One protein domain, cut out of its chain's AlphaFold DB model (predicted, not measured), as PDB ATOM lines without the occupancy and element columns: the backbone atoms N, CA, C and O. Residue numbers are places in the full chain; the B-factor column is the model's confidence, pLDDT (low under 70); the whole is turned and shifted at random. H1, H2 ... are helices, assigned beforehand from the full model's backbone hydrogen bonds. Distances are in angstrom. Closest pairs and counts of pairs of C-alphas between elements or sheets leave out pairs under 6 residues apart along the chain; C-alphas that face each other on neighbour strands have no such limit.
ATOM      1  N   LYS A 102       1.036 -50.343 -14.684       97.50
ATOM      2  CA  LYS A 102       1.416 -50.915 -15.985       97.50
ATOM      3  C   LYS A 102       2.175 -49.896 -16.828       97.50
ATOM      4  O   LYS A 102       3.227 -50.213 -17.380       97.50
ATOM      5  N   GLN A 103       1.672 -48.664 -16.880       97.62
ATOM      6  CA  GLN A 103       2.265 -47.595 -17.670       97.62
ATOM      7  C   GLN A 103       3.629 -47.154 -17.135       97.62
ATOM      8  O   GLN A 103       4.566 -47.071 -17.927       97.62
ATOM      9  N   THR A 104       3.794 -46.933 -15.825       96.44
ATOM     10  CA  THR A 104       5.112 -46.549 -15.283       96.44
ATOM     11  C   THR A 104       6.144 -47.665 -15.476       96.44
ATOM     12  O   THR A 104       7.235 -47.409 -15.985       96.44
ATOM     13  N   ALA A 105       5.780 -48.928 -15.229       96.12
ATOM     14  CA  ALA A 105       6.680 -50.054 -15.469       96.12
ATOM     15  C   ALA A 105       7.108 -50.132 -16.945       96.12
ATOM     16  O   ALA A 105       8.291 -50.302 -17.251       96.12
ATOM     17  N   TRP A 106       6.161 -49.949 -17.870       96.94
ATOM     18  CA  TRP A 106       6.434 -49.942 -19.304       96.94
ATOM     19  C   TRP A 106       7.388 -48.820 -19.723       96.94
ATOM     20  O   TRP A 106       8.359 -49.085 -20.433       96.94
ATOM     21  N   MET A 107       7.178 -47.597 -19.223       95.81
ATOM     22  CA  MET A 107       8.079 -46.461 -19.462       95.81
ATOM     23  C   MET A 107       9.508 -46.773 -19.001       95.81
ATOM     24  O   MET A 107      10.462 -46.550 -19.748       95.81
ATOM     25  N   GLY A 108       9.663 -47.351 -17.805       94.81
ATOM     26  CA  GLY A 108      10.970 -47.751 -17.285       94.81
ATOM     27  C   GLY A 108      11.652 -48.817 -18.148       94.81
ATOM     28  O   GLY A 108      12.855 -48.738 -18.401       94.81
ATOM     29  N   HIS A 109      10.901 -49.810 -18.632       94.75
ATOM     30  CA  HIS A 109      11.442 -50.871 -19.484       94.75
ATOM     31  C   HIS A 109      11.848 -50.380 -20.875       94.75
ATOM     32  O   HIS A 109      12.902 -50.784 -21.370       94.75
ATOM     33  N   LEU A 110      11.056 -49.494 -21.480       95.38
ATOM     34  CA  LEU A 110      11.402 -48.843 -22.741       95.38
ATOM     35  C   LEU A 110      12.697 -48.031 -22.612       95.38
ATOM     36  O   LEU A 110      13.622 -48.210 -23.406       95.38
ATOM     37  N   GLU A 111      12.802 -47.203 -21.570       94.12
ATOM     38  CA  GLU A 111      13.999 -46.393 -21.329       94.12
ATOM     39  C   GLU A 111      15.222 -47.281 -21.043       94.12
ATOM     40  O   GLU A 111      16.309 -47.033 -21.562       94.12
ATOM     41  N   ARG A 112      15.061 -48.374 -20.282       93.75
ATOM     42  CA  ARG A 112      16.136 -49.358 -20.066       93.75
ATOM     43  C   ARG A 112      16.621 -49.974 -21.371       93.75
ATOM     44  O   ARG A 112      17.826 -50.150 -21.540       93.75
ATOM     45  N   GLY A 113      15.695 -50.312 -22.268       92.88
ATOM     46  CA  GLY A 113      16.022 -50.817 -23.594       92.88
ATOM     47  C   GLY A 113      16.947 -49.855 -24.334       92.88
ATOM     48  O   GLY A 113      17.999 -50.280 -24.809       92.88
ATOM     49  N   LEU A 114      16.595 -48.563 -24.370       92.50
ATOM     50  CA  LEU A 114      17.397 -47.539 -25.048       92.50
ATOM     51  C   LEU A 114      18.820 -47.479 -24.496       92.50
ATOM     52  O   LEU A 114      19.779 -47.590 -25.255       92.50
ATOM     53  N   TRP A 115      18.971 -47.371 -23.174       92.88
ATOM     54  CA  TRP A 115      20.299 -47.284 -22.558       92.88
ATOM     55  C   TRP A 115      21.127 -48.556 -22.733       92.88
ATOM     56  O   TRP A 115      22.357 -48.484 -22.759       92.88
ATOM     57  N   LYS A 116      20.492 -49.725 -22.885       91.50
ATOM     58  CA  LYS A 116      21.198 -50.971 -23.216       91.50
ATOM     59  C   LYS A 116      21.790 -50.933 -24.628       91.50
ATOM     60  O   LYS A 116      22.884 -51.452 -24.818       91.50
ATOM     61  N   THR A 117      21.099 -50.324 -25.594       88.94
ATOM     62  CA  THR A 117      21.555 -50.251 -26.995       88.94
ATOM     63  C   THR A 117      22.357 -48.996 -27.334       88.94
ATOM     64  O   THR A 117      22.940 -48.934 -28.411       88.94
ATOM     65  N   GLU A 118      22.380 -47.998 -26.451       89.88
ATOM     66  CA  GLU A 118      23.062 -46.728 -26.695       89.88
ATOM     67  C   GLU A 118      24.584 -46.904 -26.836       89.88
ATOM     68  O   GLU A 118      25.225 -47.603 -26.044       89.88
ATOM     69  N   THR A 119      25.164 -46.224 -27.826       86.50
ATOM     70  CA  THR A 119      26.604 -46.238 -28.142       86.50
ATOM     71  C   THR A 119      27.246 -44.850 -28.060       86.50
ATOM     72  O   THR A 119      28.464 -44.744 -27.907       86.50
ATOM     73  N   CYS A 120      26.453 -43.778 -28.093       85.19
ATOM     74  CA  CYS A 120      26.894 -42.393 -28.007       85.19
ATOM     75  C   CYS A 120      27.137 -41.975 -26.549       85.19
ATOM     76  O   CYS A 120      26.322 -41.296 -25.926       85.19
ATOM     77  N   TRP A 121      28.292 -42.370 -26.009       84.88
ATOM     78  CA  TRP A 121      28.693 -42.074 -24.625       84.88
ATOM     79  C   TRP A 121      29.615 -40.855 -24.478       84.88
ATOM     80  O   TRP A 121      29.987 -40.521 -23.360       84.88
ATOM     81  N   ASP A 122      29.995 -40.179 -25.569       80.25
ATOM     82  CA  ASP A 122      30.909 -39.012 -25.565       80.25
ATOM     83  C   ASP A 122      32.204 -39.260 -24.752       80.25
ATOM     84  O   ASP A 122      32.656 -38.422 -23.977       80.25
ATOM     85  N   GLY A 123      32.756 -40.478 -24.850       80.75
ATOM     86  CA  GLY A 123      33.944 -40.902 -24.094       80.75
ATOM     87  C   GLY A 123      33.718 -41.192 -22.603       80.75
ATOM     88  O   GLY A 123      34.679 -41.504 -21.904       80.75
ATOM     89  N   ASN A 124      32.479 -41.114 -22.106       84.94
ATOM     90  CA  ASN A 124      32.148 -41.434 -20.719       84.94
ATOM     91  C   ASN A 124      32.101 -42.947 -20.482       84.94
ATOM     92  O   ASN A 124      31.581 -43.712 -21.296       84.94
ATOM     93  N   ASP A 125      32.590 -43.363 -19.316       89.25
ATOM     94  CA  ASP A 125      32.506 -44.746 -18.863       89.25
ATOM     95  C   ASP A 125      31.131 -45.045 -18.247       89.25
ATOM     96  O   ASP A 125      30.644 -44.328 -17.372       89.25
ATOM     97  N   ARG A 126      30.493 -46.124 -18.705       90.81
ATOM     98  CA  ARG A 126      29.134 -46.493 -18.283       90.81
ATOM     99  C   ARG A 126      29.054 -46.863 -16.806       90.81
ATOM    100  O   ARG A 126      28.069 -46.520 -16.154       90.81
ATOM    101  N   GLU A 127      30.066 -47.558 -16.288       91.50
ATOM    102  CA  GLU A 127      30.111 -47.974 -14.887       91.50
ATOM    103  C   GLU A 127      30.272 -46.748 -13.979       91.50
ATOM    104  O   GLU A 127      29.541 -46.597 -12.998       91.50
ATOM    105  N   GLN A 128      31.156 -45.822 -14.355       91.50
ATOM    106  CA  GLN A 128      31.336 -44.531 -13.699       91.50
ATOM    107  C   GLN A 128      30.029 -43.730 -13.686       91.50
ATOM    108  O   GLN A 128      29.589 -43.304 -12.620       91.50
ATOM    109  N   LEU A 129      29.369 -43.565 -14.838       90.31
ATOM    110  CA  LEU A 129      28.080 -42.866 -14.914       90.31
ATOM    111  C   LEU A 129      27.007 -43.548 -14.055       90.31
ATOM    112  O   LEU A 129      26.188 -42.870 -13.436       90.31
ATOM    113  N   GLY A 130      27.020 -44.880 -13.983       92.00
ATOM    114  CA  GLY A 130      26.144 -45.649 -13.106       92.00
ATOM    115  C   GLY A 130      26.390 -45.369 -11.621       92.00
ATOM    116  O   GLY A 130      25.426 -45.199 -10.869       92.00
ATOM    117  N   LYS A 131      27.652 -45.270 -11.187       92.38
ATOM    118  CA  LYS A 131      28.029 -44.914  -9.804       92.38
ATOM    119  C   LYS A 131      27.675 -43.467  -9.461       92.38
ATOM    120  O   LYS A 131      27.173 -43.194  -8.370       92.38
ATOM    121  N   GLU A 132      27.871 -42.551 -10.402       90.81
ATOM    122  CA  GLU A 132      27.501 -41.140 -10.254       90.81
ATOM    123  C   GLU A 132      25.979 -40.959 -10.168       90.81
ATOM    124  O   GLU A 132      25.487 -40.233  -9.305       90.81
ATOM    125  N   ALA A 133      25.212 -41.675 -10.999       89.56
ATOM    126  CA  ALA A 133      23.752 -41.682 -10.934       89.56
ATOM    127  C   ALA A 133      23.225 -42.273  -9.615       89.56
ATOM    128  O   ALA A 133      22.239 -41.779  -9.064       89.56
ATOM    129  N   LEU A 134      23.890 -43.315  -9.099       90.88
ATOM    130  CA  LEU A 134      23.574 -43.919  -7.803       90.88
ATOM    131  C   LEU A 134      23.894 -42.979  -6.630       90.88
ATOM    132  O   LEU A 134      23.270 -43.081  -5.575       90.88
ATOM    133  N   GLY A 135      24.847 -42.063  -6.817       88.12
ATOM    134  CA  GLY A 135      25.408 -41.223  -5.760       88.12
ATOM    135  C   GLY A 135      26.483 -41.925  -4.929       88.12
ATOM    136  O   GLY A 135      26.801 -41.460  -3.837       88.12
ATOM    137  N   SER A 136      27.035 -43.044  -5.413       90.31
ATOM    138  CA  SER A 136      28.157 -43.730  -4.760       90.31
ATOM    139  C   SER A 136      29.511 -43.097  -5.087       90.31
ATOM    140  O   SER A 136      30.483 -43.349  -4.382       90.31
ATOM    141  N   GLU A 137      29.578 -42.282  -6.141       90.06
ATOM    142  CA  GLU A 137      30.743 -41.467  -6.484       90.06
ATOM    143  C   GLU A 137      30.312 -40.040  -6.836       90.06
ATOM    144  O   GLU A 137      29.240 -39.823  -7.406       90.06
ATOM    145  N   GLU A 138      31.151 -39.058  -6.499       88.38
ATOM    146  CA  GLU A 138      30.926 -37.675  -6.916       88.38
ATOM    147  C   GLU A 138      31.188 -37.525  -8.423       88.38
ATOM    148  O   GLU A 138      32.228 -37.982  -8.908       88.38
ATOM    149  N   PRO A 139      30.293 -36.850  -9.173       87.88
ATOM    150  CA  PRO A 139      30.521 -36.582 -10.584       87.88
ATOM    151  C   PRO A 139      31.837 -35.843 -10.827       87.88
ATOM    152  O   PRO A 139      32.105 -34.809 -10.212       87.88
ATOM    153  N   LYS A 140      32.646 -36.345 -11.762       86.31
ATOM    154  CA  LYS A 140      33.923 -35.717 -12.145       86.31
ATOM    155  C   LYS A 140      33.697 -34.524 -13.089       86.31
ATOM    156  O   LYS A 140      32.719 -34.527 -13.837       86.31
ATOM    157  N   PRO A 141      34.591 -33.515 -13.131       86.50
ATOM    158  CA  PRO A 141      34.543 -32.481 -14.165       86.50
ATOM    159  C   PRO A 141      34.483 -33.101 -15.568       86.50
ATOM    160  O   PRO A 141      35.299 -33.955 -15.902       86.50
ATOM    161  N   GLY A 142      33.506 -32.682 -16.374       81.56
ATOM    162  CA  GLY A 142      33.247 -33.249 -17.704       81.56
ATOM    163  C   GLY A 142      32.187 -34.355 -17.736       81.56
ATOM    164  O   GLY A 142      31.640 -34.610 -18.804       81.56
ATOM    165  N   SER A 143      31.817 -34.937 -16.588       86.81
ATOM    166  CA  SER A 143      30.662 -35.836 -16.509       86.81
ATOM    167  C   SER A 143      29.366 -35.085 -16.842       86.81
ATOM    168  O   SER A 143      29.178 -33.945 -16.391       86.81
ATOM    169  N   PRO A 144      28.401 -35.721 -17.533       85.31
ATOM    170  CA  PRO A 144      27.063 -35.172 -17.684       85.31
ATOM    171  C   PRO A 144      26.361 -34.965 -16.335       85.31
ATOM    172  O   PRO A 144      25.430 -34.171 -16.272       85.31
ATOM    173  N   PHE A 145      26.768 -35.610 -15.242       85.25
ATOM    174  CA  PHE A 145      26.199 -35.379 -13.911       85.25
ATOM    175  C   PHE A 145      26.863 -34.220 -13.147       85.25
ATOM    176  O   PHE A 145      26.342 -33.815 -12.106       85.25
ATOM    177  N   TYR A 146      27.960 -33.647 -13.655       84.38
ATOM    178  CA  TYR A 146      28.714 -32.588 -12.978       84.38
ATOM    179  C   TYR A 146      27.952 -31.256 -12.875       84.38
ATOM    180  O   TYR A 146      27.311 -30.796 -13.823       84.38
ATOM    181  N   GLY A 147      28.078 -30.588 -11.721       74.44
ATOM    182  CA  GLY A 147      27.559 -29.240 -11.469       74.44
ATOM    183  C   GLY A 147      26.235 -29.171 -10.691       74.44
ATOM    184  O   GLY A 147      25.628 -30.167 -10.314       74.44
ATOM    185  N   SER A 148      25.765 -27.943 -10.441       54.31
ATOM    186  CA  SER A 148      24.630 -27.655  -9.542       54.31
ATOM    187  C   SER A 148      23.258 -28.106 -10.062       54.31
ATOM    188  O   SER A 148      22.290 -28.144  -9.302       54.31
ATOM    189  N   ARG A 149      23.155 -28.485 -11.343       54.81
ATOM    190  CA  ARG A 149      21.962 -29.119 -11.925       54.81
ATOM    191  C   ARG A 149      22.085 -30.647 -11.891       54.81
ATOM    192  O   ARG A 149      21.896 -31.296 -12.918       54.81
ATOM    193  N   GLY A 150      22.415 -31.228 -10.741       55.06
ATOM    194  CA  GLY A 150      22.339 -32.679 -10.556       55.06
ATOM    195  C   GLY A 150      20.932 -33.207 -10.875       55.06
ATOM    196  O   GLY A 150      19.939 -32.492 -10.704       55.06
ATOM    197  N   LEU A 151      20.838 -34.440 -11.373       63.84
ATOM    198  CA  LEU A 151      19.554 -35.104 -11.597       63.84
ATOM    199  C   LEU A 151      18.922 -35.415 -10.231       63.84
ATOM    200  O   LEU A 151      19.441 -36.216  -9.456       63.84
ATOM    201  N   LYS A 152      17.833 -34.715  -9.894       70.31
ATOM    202  CA  LYS A 152      17.086 -34.946  -8.650       70.31
ATOM    203  C   LYS A 152      16.176 -36.158  -8.836       70.31
ATOM    204  O   LYS A 152      15.040 -36.010  -9.271       70.31
ATOM    205  N   LEU A 153      16.718 -37.326  -8.521       77.50
ATOM    206  CA  LEU A 153      16.041 -38.617  -8.572       77.50
ATOM    207  C   LEU A 153      15.662 -39.092  -7.169       77.50
ATOM    208  O   LEU A 153      16.419 -38.869  -6.219       77.50
ATOM    209  N   SER A 154      14.531 -39.790  -7.056       85.44
ATOM    210  CA  SER A 154      14.240 -40.641  -5.899       85.44
ATOM    211  C   SER A 154      15.276 -41.766  -5.761       85.44
ATOM    212  O   SER A 154      15.952 -42.128  -6.725       85.44
ATOM    213  N   ASP A 155      15.413 -42.352  -4.571       88.94
ATOM    214  CA  ASP A 155      16.400 -43.420  -4.346       88.94
ATOM    215  C   ASP A 155      16.121 -44.664  -5.209       88.94
ATOM    216  O   ASP A 155      17.053 -45.280  -5.733       88.94
ATOM    217  N   SER A 156      14.845 -44.999  -5.437       90.81
ATOM    218  CA  SER A 156      14.452 -46.072  -6.360       90.81
ATOM    219  C   SER A 156      14.812 -45.732  -7.805       90.81
ATOM    220  O   SER A 156      15.333 -46.594  -8.517       90.81
ATOM    221  N   ALA A 157      14.624 -44.477  -8.225       90.94
ATOM    222  CA  ALA A 157      15.013 -44.033  -9.556       90.94
ATOM    223  C   ALA A 157      16.539 -44.014  -9.729       90.94
ATOM    224  O   ALA A 157      17.021 -44.483 -10.752       90.94
ATOM    225  N   ARG A 158      17.318 -43.570  -8.731       92.06
ATOM    226  CA  ARG A 158      18.795 -43.654  -8.750       92.06
ATOM    227  C   ARG A 158      19.273 -45.089  -8.919       92.06
ATOM    228  O   ARG A 158      20.118 -45.362  -9.768       92.06
ATOM    229  N   SER A 159      18.702 -46.003  -8.135       93.69
ATOM    230  CA  SER A 159      19.016 -47.429  -8.206       93.69
ATOM    231  C   SER A 159      18.699 -48.012  -9.587       93.69
ATOM    232  O   SER A 159      19.557 -48.647 -10.198       93.69
ATOM    233  N   ALA A 160      17.498 -47.756 -10.113       94.69
ATOM    234  CA  ALA A 160      17.093 -48.242 -11.429       94.69
ATOM    235  C   ALA A 160      17.933 -47.632 -12.562       94.69
ATOM    236  O   ALA A 160      18.371 -48.353 -13.456       94.69
ATOM    237  N   PHE A 161      18.207 -46.327 -12.510       92.75
ATOM    238  CA  PHE A 161      18.980 -45.632 -13.536       92.75
ATOM    239  C   PHE A 161      20.442 -46.089 -13.541       92.75
ATOM    240  O   PHE A 161      20.991 -46.363 -14.603       92.75
ATOM    241  N   SER A 162      21.048 -46.283 -12.364       93.75
ATOM    242  CA  SER A 162      22.375 -46.897 -12.229       93.75
ATOM    243  C   SER A 162      22.422 -48.282 -12.883       93.75
ATOM    244  O   SER A 162      23.283 -48.545 -13.722       93.75
ATOM    245  N   MET A 163      21.430 -49.132 -12.593       94.25
ATOM    246  CA  MET A 163      21.303 -50.460 -13.197       94.25
ATOM    247  C   MET A 163      21.198 -50.399 -14.733       94.25
ATOM    248  O   MET A 163      21.813 -51.204 -15.434       94.25
ATOM    249  N   MET A 164      20.438 -49.437 -15.267       93.81
ATOM    250  CA  MET A 164      20.281 -49.215 -16.710       93.81
ATOM    251  C   MET A 164      21.592 -48.775 -17.373       93.81
ATOM    252  O   MET A 164      21.962 -49.313 -18.418       93.81
ATOM    253  N   LEU A 165      22.315 -47.830 -16.764       92.50
ATOM    254  CA  LEU A 165      23.587 -47.326 -17.289       92.50
ATOM    255  C   LEU A 165      24.674 -48.404 -17.252       92.50
ATOM    256  O   LEU A 165      25.336 -48.624 -18.264       92.50
ATOM    257  N   CYS A 166      24.774 -49.169 -16.164       91.44
ATOM    258  CA  CYS A 166      25.701 -50.300 -16.053       91.44
ATOM    259  C   CYS A 166      25.330 -51.494 -16.950       91.44
ATOM    260  O   CYS A 166      26.099 -52.447 -17.041       91.44
ATOM    261  N   GLY A 167      24.157 -51.480 -17.596       87.88
ATOM    262  CA  GLY A 167      23.700 -52.582 -18.442       87.88
ATOM    263  C   GLY A 167      23.434 -53.872 -17.664       87.88
ATOM    264  O   GLY A 167      23.521 -54.957 -18.235       87.88
ATOM    265  N   SER A 168      23.136 -53.780 -16.365       87.88
ATOM    266  CA  SER A 168      22.931 -54.961 -15.528       87.88
ATOM    267  C   SER A 168      21.696 -55.754 -15.969       87.88
ATOM    268  O   SER A 168      20.683 -55.193 -16.402       87.88
ATOM    269  N   GLU A 169      21.776 -57.074 -15.829       83.00
ATOM    270  CA  GLU A 169      20.688 -58.010 -16.125       83.00
ATOM    271  C   GLU A 169      19.743 -58.184 -14.918       83.00
ATOM    272  O   GLU A 169      20.102 -57.879 -13.783       83.00
ATOM    273  N   GLY A 170      18.521 -58.676 -15.160       83.06
ATOM    274  CA  GLY A 170      17.520 -58.965 -14.114       83.06
ATOM    275  C   GLY A 170      16.308 -58.020 -14.110       83.06
ATOM    276  O   GLY A 170      16.371 -56.951 -14.718       83.06
ATOM    277  N   PRO A 171      15.171 -58.405 -13.502       88.12
ATOM    278  CA  PRO A 171      13.953 -57.592 -13.496       88.12
ATOM    279  C   PRO A 171      14.102 -56.346 -12.614       88.12
ATOM    280  O   PRO A 171      14.901 -56.333 -11.680       88.12
ATOM    281  N   PHE A 172      13.299 -55.310 -12.879       93.25
ATOM    282  CA  PHE A 172      13.133 -54.233 -11.902       93.25
ATOM    283  C   PHE A 172      12.453 -54.779 -10.643       93.25
ATOM    284  O   PHE A 172      11.532 -55.596 -10.737       93.25
ATOM    285  N   THR A 173      12.866 -54.301  -9.469       93.19
ATOM    286  CA  THR A 173      12.049 -54.476  -8.260       93.19
ATOM    287  C   THR A 173      10.733 -53.712  -8.405       93.19
ATOM    288  O   THR A 173      10.597 -52.843  -9.273       93.19
ATOM    289  N   LYS A 174       9.758 -53.994  -7.530       91.12
ATOM    290  CA  LYS A 174       8.486 -53.261  -7.532       91.12
ATOM    291  C   LYS A 174       8.728 -51.754  -7.414       91.12
ATOM    292  O   LYS A 174       8.165 -50.996  -8.187       91.12
ATOM    293  N   GLU A 175       9.606 -51.331  -6.511       91.31
ATOM    294  CA  GLU A 175       9.929 -49.923  -6.257       91.31
ATOM    295  C   GLU A 175      10.614 -49.264  -7.458       91.31
ATOM    296  O   GLU A 175      10.287 -48.135  -7.809       91.31
ATOM    297  N   GLN A 176      11.534 -49.973  -8.118       93.50
ATOM    298  CA  GLN A 176      12.195 -49.486  -9.331       93.50
ATOM    299  C   GLN A 176      11.207 -49.331 -10.495       93.50
ATOM    300  O   GLN A 176      11.293 -48.359 -11.243       93.50
ATOM    301  N   ALA A 177      10.242 -50.248 -10.626       93.19
ATOM    302  CA  ALA A 177       9.213 -50.174 -11.659       93.19
ATOM    303  C   ALA A 177       8.311 -48.936 -11.499       93.19
ATOM    304  O   ALA A 177       7.885 -48.368 -12.501       93.19
ATOM    305  N   LEU A 178       8.077 -48.468 -10.265       91.75
ATOM    306  CA  LEU A 178       7.305 -47.243 -10.007       91.75
ATOM    307  C   LEU A 178       8.004 -45.974 -10.512       91.75
ATOM    308  O   LEU A 178       7.335 -44.983 -10.801       91.75
ATOM    309  N   SER A 179       9.331 -46.004 -10.654       90.88
ATOM    310  CA  SER A 179      10.142 -44.853 -11.056       90.88
ATOM    311  C   SER A 179      10.197 -44.617 -12.569       90.88
ATOM    312  O   SER A 179      10.909 -43.718 -13.003       90.88
ATOM    313  N   GLY A 180       9.454 -45.364 -13.392       92.06
ATOM    314  CA  GLY A 180       9.528 -45.276 -14.856       92.06
ATOM    315  C   GLY A 180       9.377 -43.871 -15.438       92.06
ATOM    316  O   GLY A 180      10.125 -43.505 -16.345       92.06
ATOM    317  N   PHE A 181       8.488 -43.051 -14.875       88.69
ATOM    318  CA  PHE A 181       8.383 -41.637 -15.248       88.69
ATOM    319  C   PHE A 181       9.688 -40.860 -14.985       88.69
ATOM    320  O   PHE A 181      10.203 -40.188 -15.882       88.69
ATOM    321  N   GLU A 182      10.245 -40.967 -13.772       89.25
ATOM    322  CA  GLU A 182      11.496 -40.293 -13.404       89.25
ATOM    323  C   GLU A 182      12.654 -40.752 -14.296       89.25
ATOM    324  O   GLU A 182      13.487 -39.932 -14.690       89.25
ATOM    325  N   LEU A 183      12.685 -42.045 -14.641       91.69
ATOM    326  CA  LEU A 183      13.686 -42.634 -15.528       91.69
ATOM    327  C   LEU A 183      13.582 -42.059 -16.942       91.69
ATOM    328  O   LEU A 183      14.603 -41.650 -17.485       91.69
ATOM    329  N   ALA A 184      12.378 -41.958 -17.510       90.81
ATOM    330  CA  ALA A 184      12.164 -41.385 -18.840       90.81
ATOM    331  C   ALA A 184      12.577 -39.902 -18.898       90.81
ATOM    332  O   ALA A 184      13.324 -39.484 -19.787       90.81
ATOM    333  N   GLN A 185      12.162 -39.102 -17.910       86.44
ATOM    334  CA  GLN A 185      12.530 -37.685 -17.830       86.44
ATOM    335  C   GLN A 185      14.048 -37.498 -17.674       86.44
ATOM    336  O   GLN A 185      14.667 -36.693 -18.373       86.44
ATOM    337  N   THR A 186      14.658 -38.251 -16.762       87.06
ATOM    338  CA  THR A 186      16.103 -38.211 -16.489       87.06
ATOM    339  C   THR A 186      16.902 -38.701 -17.681       87.06
ATOM    340  O   THR A 186      17.904 -38.089 -18.042       87.06
ATOM    341  N   GLY A 187      16.415 -39.750 -18.334       89.94
ATOM    342  CA  GLY A 187      16.951 -40.279 -19.572       89.94
ATOM    343  C   GLY A 187      17.015 -39.222 -20.664       89.94
ATOM    344  O   GLY A 187      18.070 -38.995 -21.253       89.94
ATOM    345  N   GLN A 188      15.933 -38.469 -20.857       88.12
ATOM    346  CA  GLN A 188      15.919 -37.382 -21.832       88.12
ATOM    347  C   GLN A 188      16.911 -36.261 -21.492       88.12
ATOM    348  O   GLN A 188      17.568 -35.719 -22.384       88.12
ATOM    349  N   VAL A 189      17.047 -35.909 -20.210       87.06
ATOM    350  CA  VAL A 189      18.029 -34.907 -19.766       87.06
ATOM    351  C   VAL A 189      19.455 -35.406 -19.990       87.06
ATOM    352  O   VAL A 189      20.277 -34.650 -20.509       87.06
ATOM    353  N   LEU A 190      19.753 -36.654 -19.623       88.88
ATOM    354  CA  LEU A 190      21.070 -37.253 -19.821       88.88
ATOM    355  C   LEU A 190      21.414 -37.332 -21.312       88.88
ATOM    356  O   LEU A 190      22.501 -36.913 -21.695       88.88
ATOM    357  N   ALA A 191      20.474 -37.761 -22.155       90.25
ATOM    358  CA  ALA A 191      20.654 -37.800 -23.604       90.25
ATOM    359  C   ALA A 191      21.015 -36.428 -24.190       90.25
ATOM    360  O   ALA A 191      21.893 -36.327 -25.045       90.25
ATOM    361  N   GLY A 192      20.394 -35.355 -23.685       89.56
ATOM    362  CA  GLY A 192      20.752 -33.988 -24.059       89.56
ATOM    363  C   GLY A 192      22.170 -33.593 -23.637       89.56
ATOM    364  O   GLY A 192      22.869 -32.924 -24.395       89.56
ATOM    365  N   ARG A 193      22.625 -34.026 -22.453       88.44
ATOM    366  CA  ARG A 193      23.992 -33.754 -21.965       88.44
ATOM    367  C   ARG A 193      25.054 -34.549 -22.721       88.44
ATOM    368  O   ARG A 193      26.113 -34.001 -22.993       88.44
ATOM    369  N   LEU A 194      24.731 -35.781 -23.105       89.12
ATOM    370  CA  LEU A 194      25.546 -36.638 -23.972       89.12
ATOM    371  C   LEU A 194      25.429 -36.273 -25.462       89.12
ATOM    372  O   LEU A 194      26.089 -36.881 -26.296       89.12
ATOM    373  N   LYS A 195      24.599 -35.276 -25.809       88.75
ATOM    374  CA  LYS A 195      24.384 -34.783 -27.180       88.75
ATOM    375  C   LYS A 195      23.969 -35.877 -28.174       88.75
ATOM    376  O   LYS A 195      24.353 -35.814 -29.342       88.75
ATOM    377  N   ILE A 196      23.155 -36.834 -27.728       91.75
ATOM    378  CA  ILE A 196      22.591 -37.896 -28.574       91.75
ATOM    379  C   ILE A 196      21.620 -37.241 -29.566       91.75
ATOM    380  O   ILE A 196      20.515 -36.831 -29.192       91.75
ATOM    381  N   GLN A 197      22.073 -37.050 -30.809       91.38
ATOM    382  CA  GLN A 197      21.452 -36.127 -31.765       91.38
ATOM    383  C   GLN A 197      20.025 -36.528 -32.119       91.38
ATOM    384  O   GLN A 197      19.153 -35.670 -32.217       91.38
ATOM    385  N   GLU A 198      19.768 -37.823 -32.240       92.44
ATOM    386  CA  GLU A 198      18.472 -38.397 -32.575       92.44
ATOM    387  C   GLU A 198      17.434 -38.048 -31.503       92.44
ATOM    388  O   GLU A 198      16.367 -37.518 -31.817       92.44
ATOM    389  N   ARG A 199      17.775 -38.234 -30.219       91.69
ATOM    390  CA  ARG A 199      16.897 -37.880 -29.088       91.69
ATOM    391  C   ARG A 199      16.721 -36.373 -28.939       91.69
ATOM    392  O   ARG A 199      15.630 -35.919 -28.584       91.69
ATOM    393  N   VAL A 200      17.778 -35.591 -29.173       91.00
ATOM    394  CA  VAL A 200      17.722 -34.120 -29.115       91.00
ATOM    395  C   VAL A 200      16.819 -33.576 -30.220       91.00
ATOM    396  O   VAL A 200      15.951 -32.751 -29.934       91.00
ATOM    397  N   LYS A 201      16.983 -34.068 -31.451       92.62
ATOM    398  CA  LYS A 201      16.171 -33.692 -32.608       92.62
ATOM    399  C   LYS A 201      14.715 -34.099 -32.417       92.62
ATOM    400  O   LYS A 201      13.844 -33.248 -32.542       92.62
ATOM    401  N   PHE A 202      14.456 -35.346 -32.020       91.81
ATOM    402  CA  PHE A 202      13.094 -35.816 -31.760       91.81
ATOM    403  C   PHE A 202      12.383 -34.937 -30.729       91.81
ATOM    404  O   PHE A 202      11.238 -34.540 -30.928       91.81
ATOM    405  N   ARG A 203      13.079 -34.563 -29.648       90.75
ATOM    406  CA  ARG A 203      12.528 -33.641 -28.656       90.75
ATOM    407  C   ARG A 203      12.267 -32.253 -29.233       90.75
ATOM    408  O   ARG A 203      11.200 -31.706 -28.988       90.75
ATOM    409  N   ALA A 204      13.225 -31.670 -29.946       88.94
ATOM    410  CA  ALA A 204      13.080 -30.330 -30.513       88.94
ATOM    411  C   ALA A 204      11.900 -30.240 -31.495       88.94
ATOM    412  O   ALA A 204      11.152 -29.269 -31.447       88.94
ATOM    413  N   ASP A 205      11.709 -31.276 -32.312       89.38
ATOM    414  CA  ASP A 205      10.681 -31.319 -33.354       89.38
ATOM    415  C   ASP A 205       9.260 -31.550 -32.788       89.38
ATOM    416  O   ASP A 205       8.283 -31.250 -33.468       89.38
ATOM    417  N   ASN A 206       9.120 -32.065 -31.556       88.88
ATOM    418  CA  ASN A 206       7.828 -32.529 -31.020       88.88
ATOM    419  C   ASN A 206       7.437 -31.942 -29.646       88.88
ATOM    420  O   ASN A 206       6.365 -32.256 -29.126       88.88
TER     421      ASN A 206
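This is residues 102 to 206 of the 369 residues of the protein "Avirulence A domain protein" of Escherichia coli 3431 (UniProt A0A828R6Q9). A helical hairpin, H2 and H3, is packed through H3 on a pair of side-by-side helices, H1 and H5; the short H4 bridges H1 and H3 near one end, and H6 lies on the far side of H5 from the hairpin, touching H5 alone. The 105 printed residues hold six named helices, H1 to H6 in order, and no named strand: all helix. The whole is compact, with a radius of gyration of the C-alphas of 12.9 A and spans of 35 by 35 by 24 A.

Find C-alpha 102 at (1.416, -50.915, -15.985); from there H1, residues 102 to 117, runs 23.0 A. Next come H2, residues 126 to 134, 12.1 A, and H3, residues 155 to 165, 15.3 A. H4 is residues 174 to 178, 6.6 A, and H5 is residues 180 to 193, 19.8 A. H6, residues 197 to 206, runs 14.1 A to C-alpha 206 at (7.828, -32.529, -31.020).

Start at H3, the hub, which touches four helices. H2 touches it as a hairpin, opposite ways at a shallow tilt of 5 degrees, with C-alphas 130 and 162 closest at 4.1 A. H1 touches it with residues 112 to 116 alone, C-alphas 112 and 164 being closest at 5.3 A, at 35.2 degrees, only just steep. H5 touches it at a steep tilt of 53 degrees, C-alphas 157 and 183 closest at 6.3 A. H4 touches it too, C-alphas 156 and 176 closest at 5.1 A. H1 and H5 touch, the same way at a shallow tilt of 31 degrees, with C-alphas 108 and 180 closest at 3.8 A. H6 touches H5 at a steep tilt of 66 degrees, C-alphas 192 and 200 closest at 5.9 A; H1 and H6 are apart. In H1 to H6 every O i to N i+4 pair is within hydrogen-bond range.

The two farthest C-alphas, Lys 102 and Pro 141, are 38.0 A apart. The printed part has no cut. Look for the long link at residues 135 to 154; in it, residues 148 to 151 have pLDDT under 70.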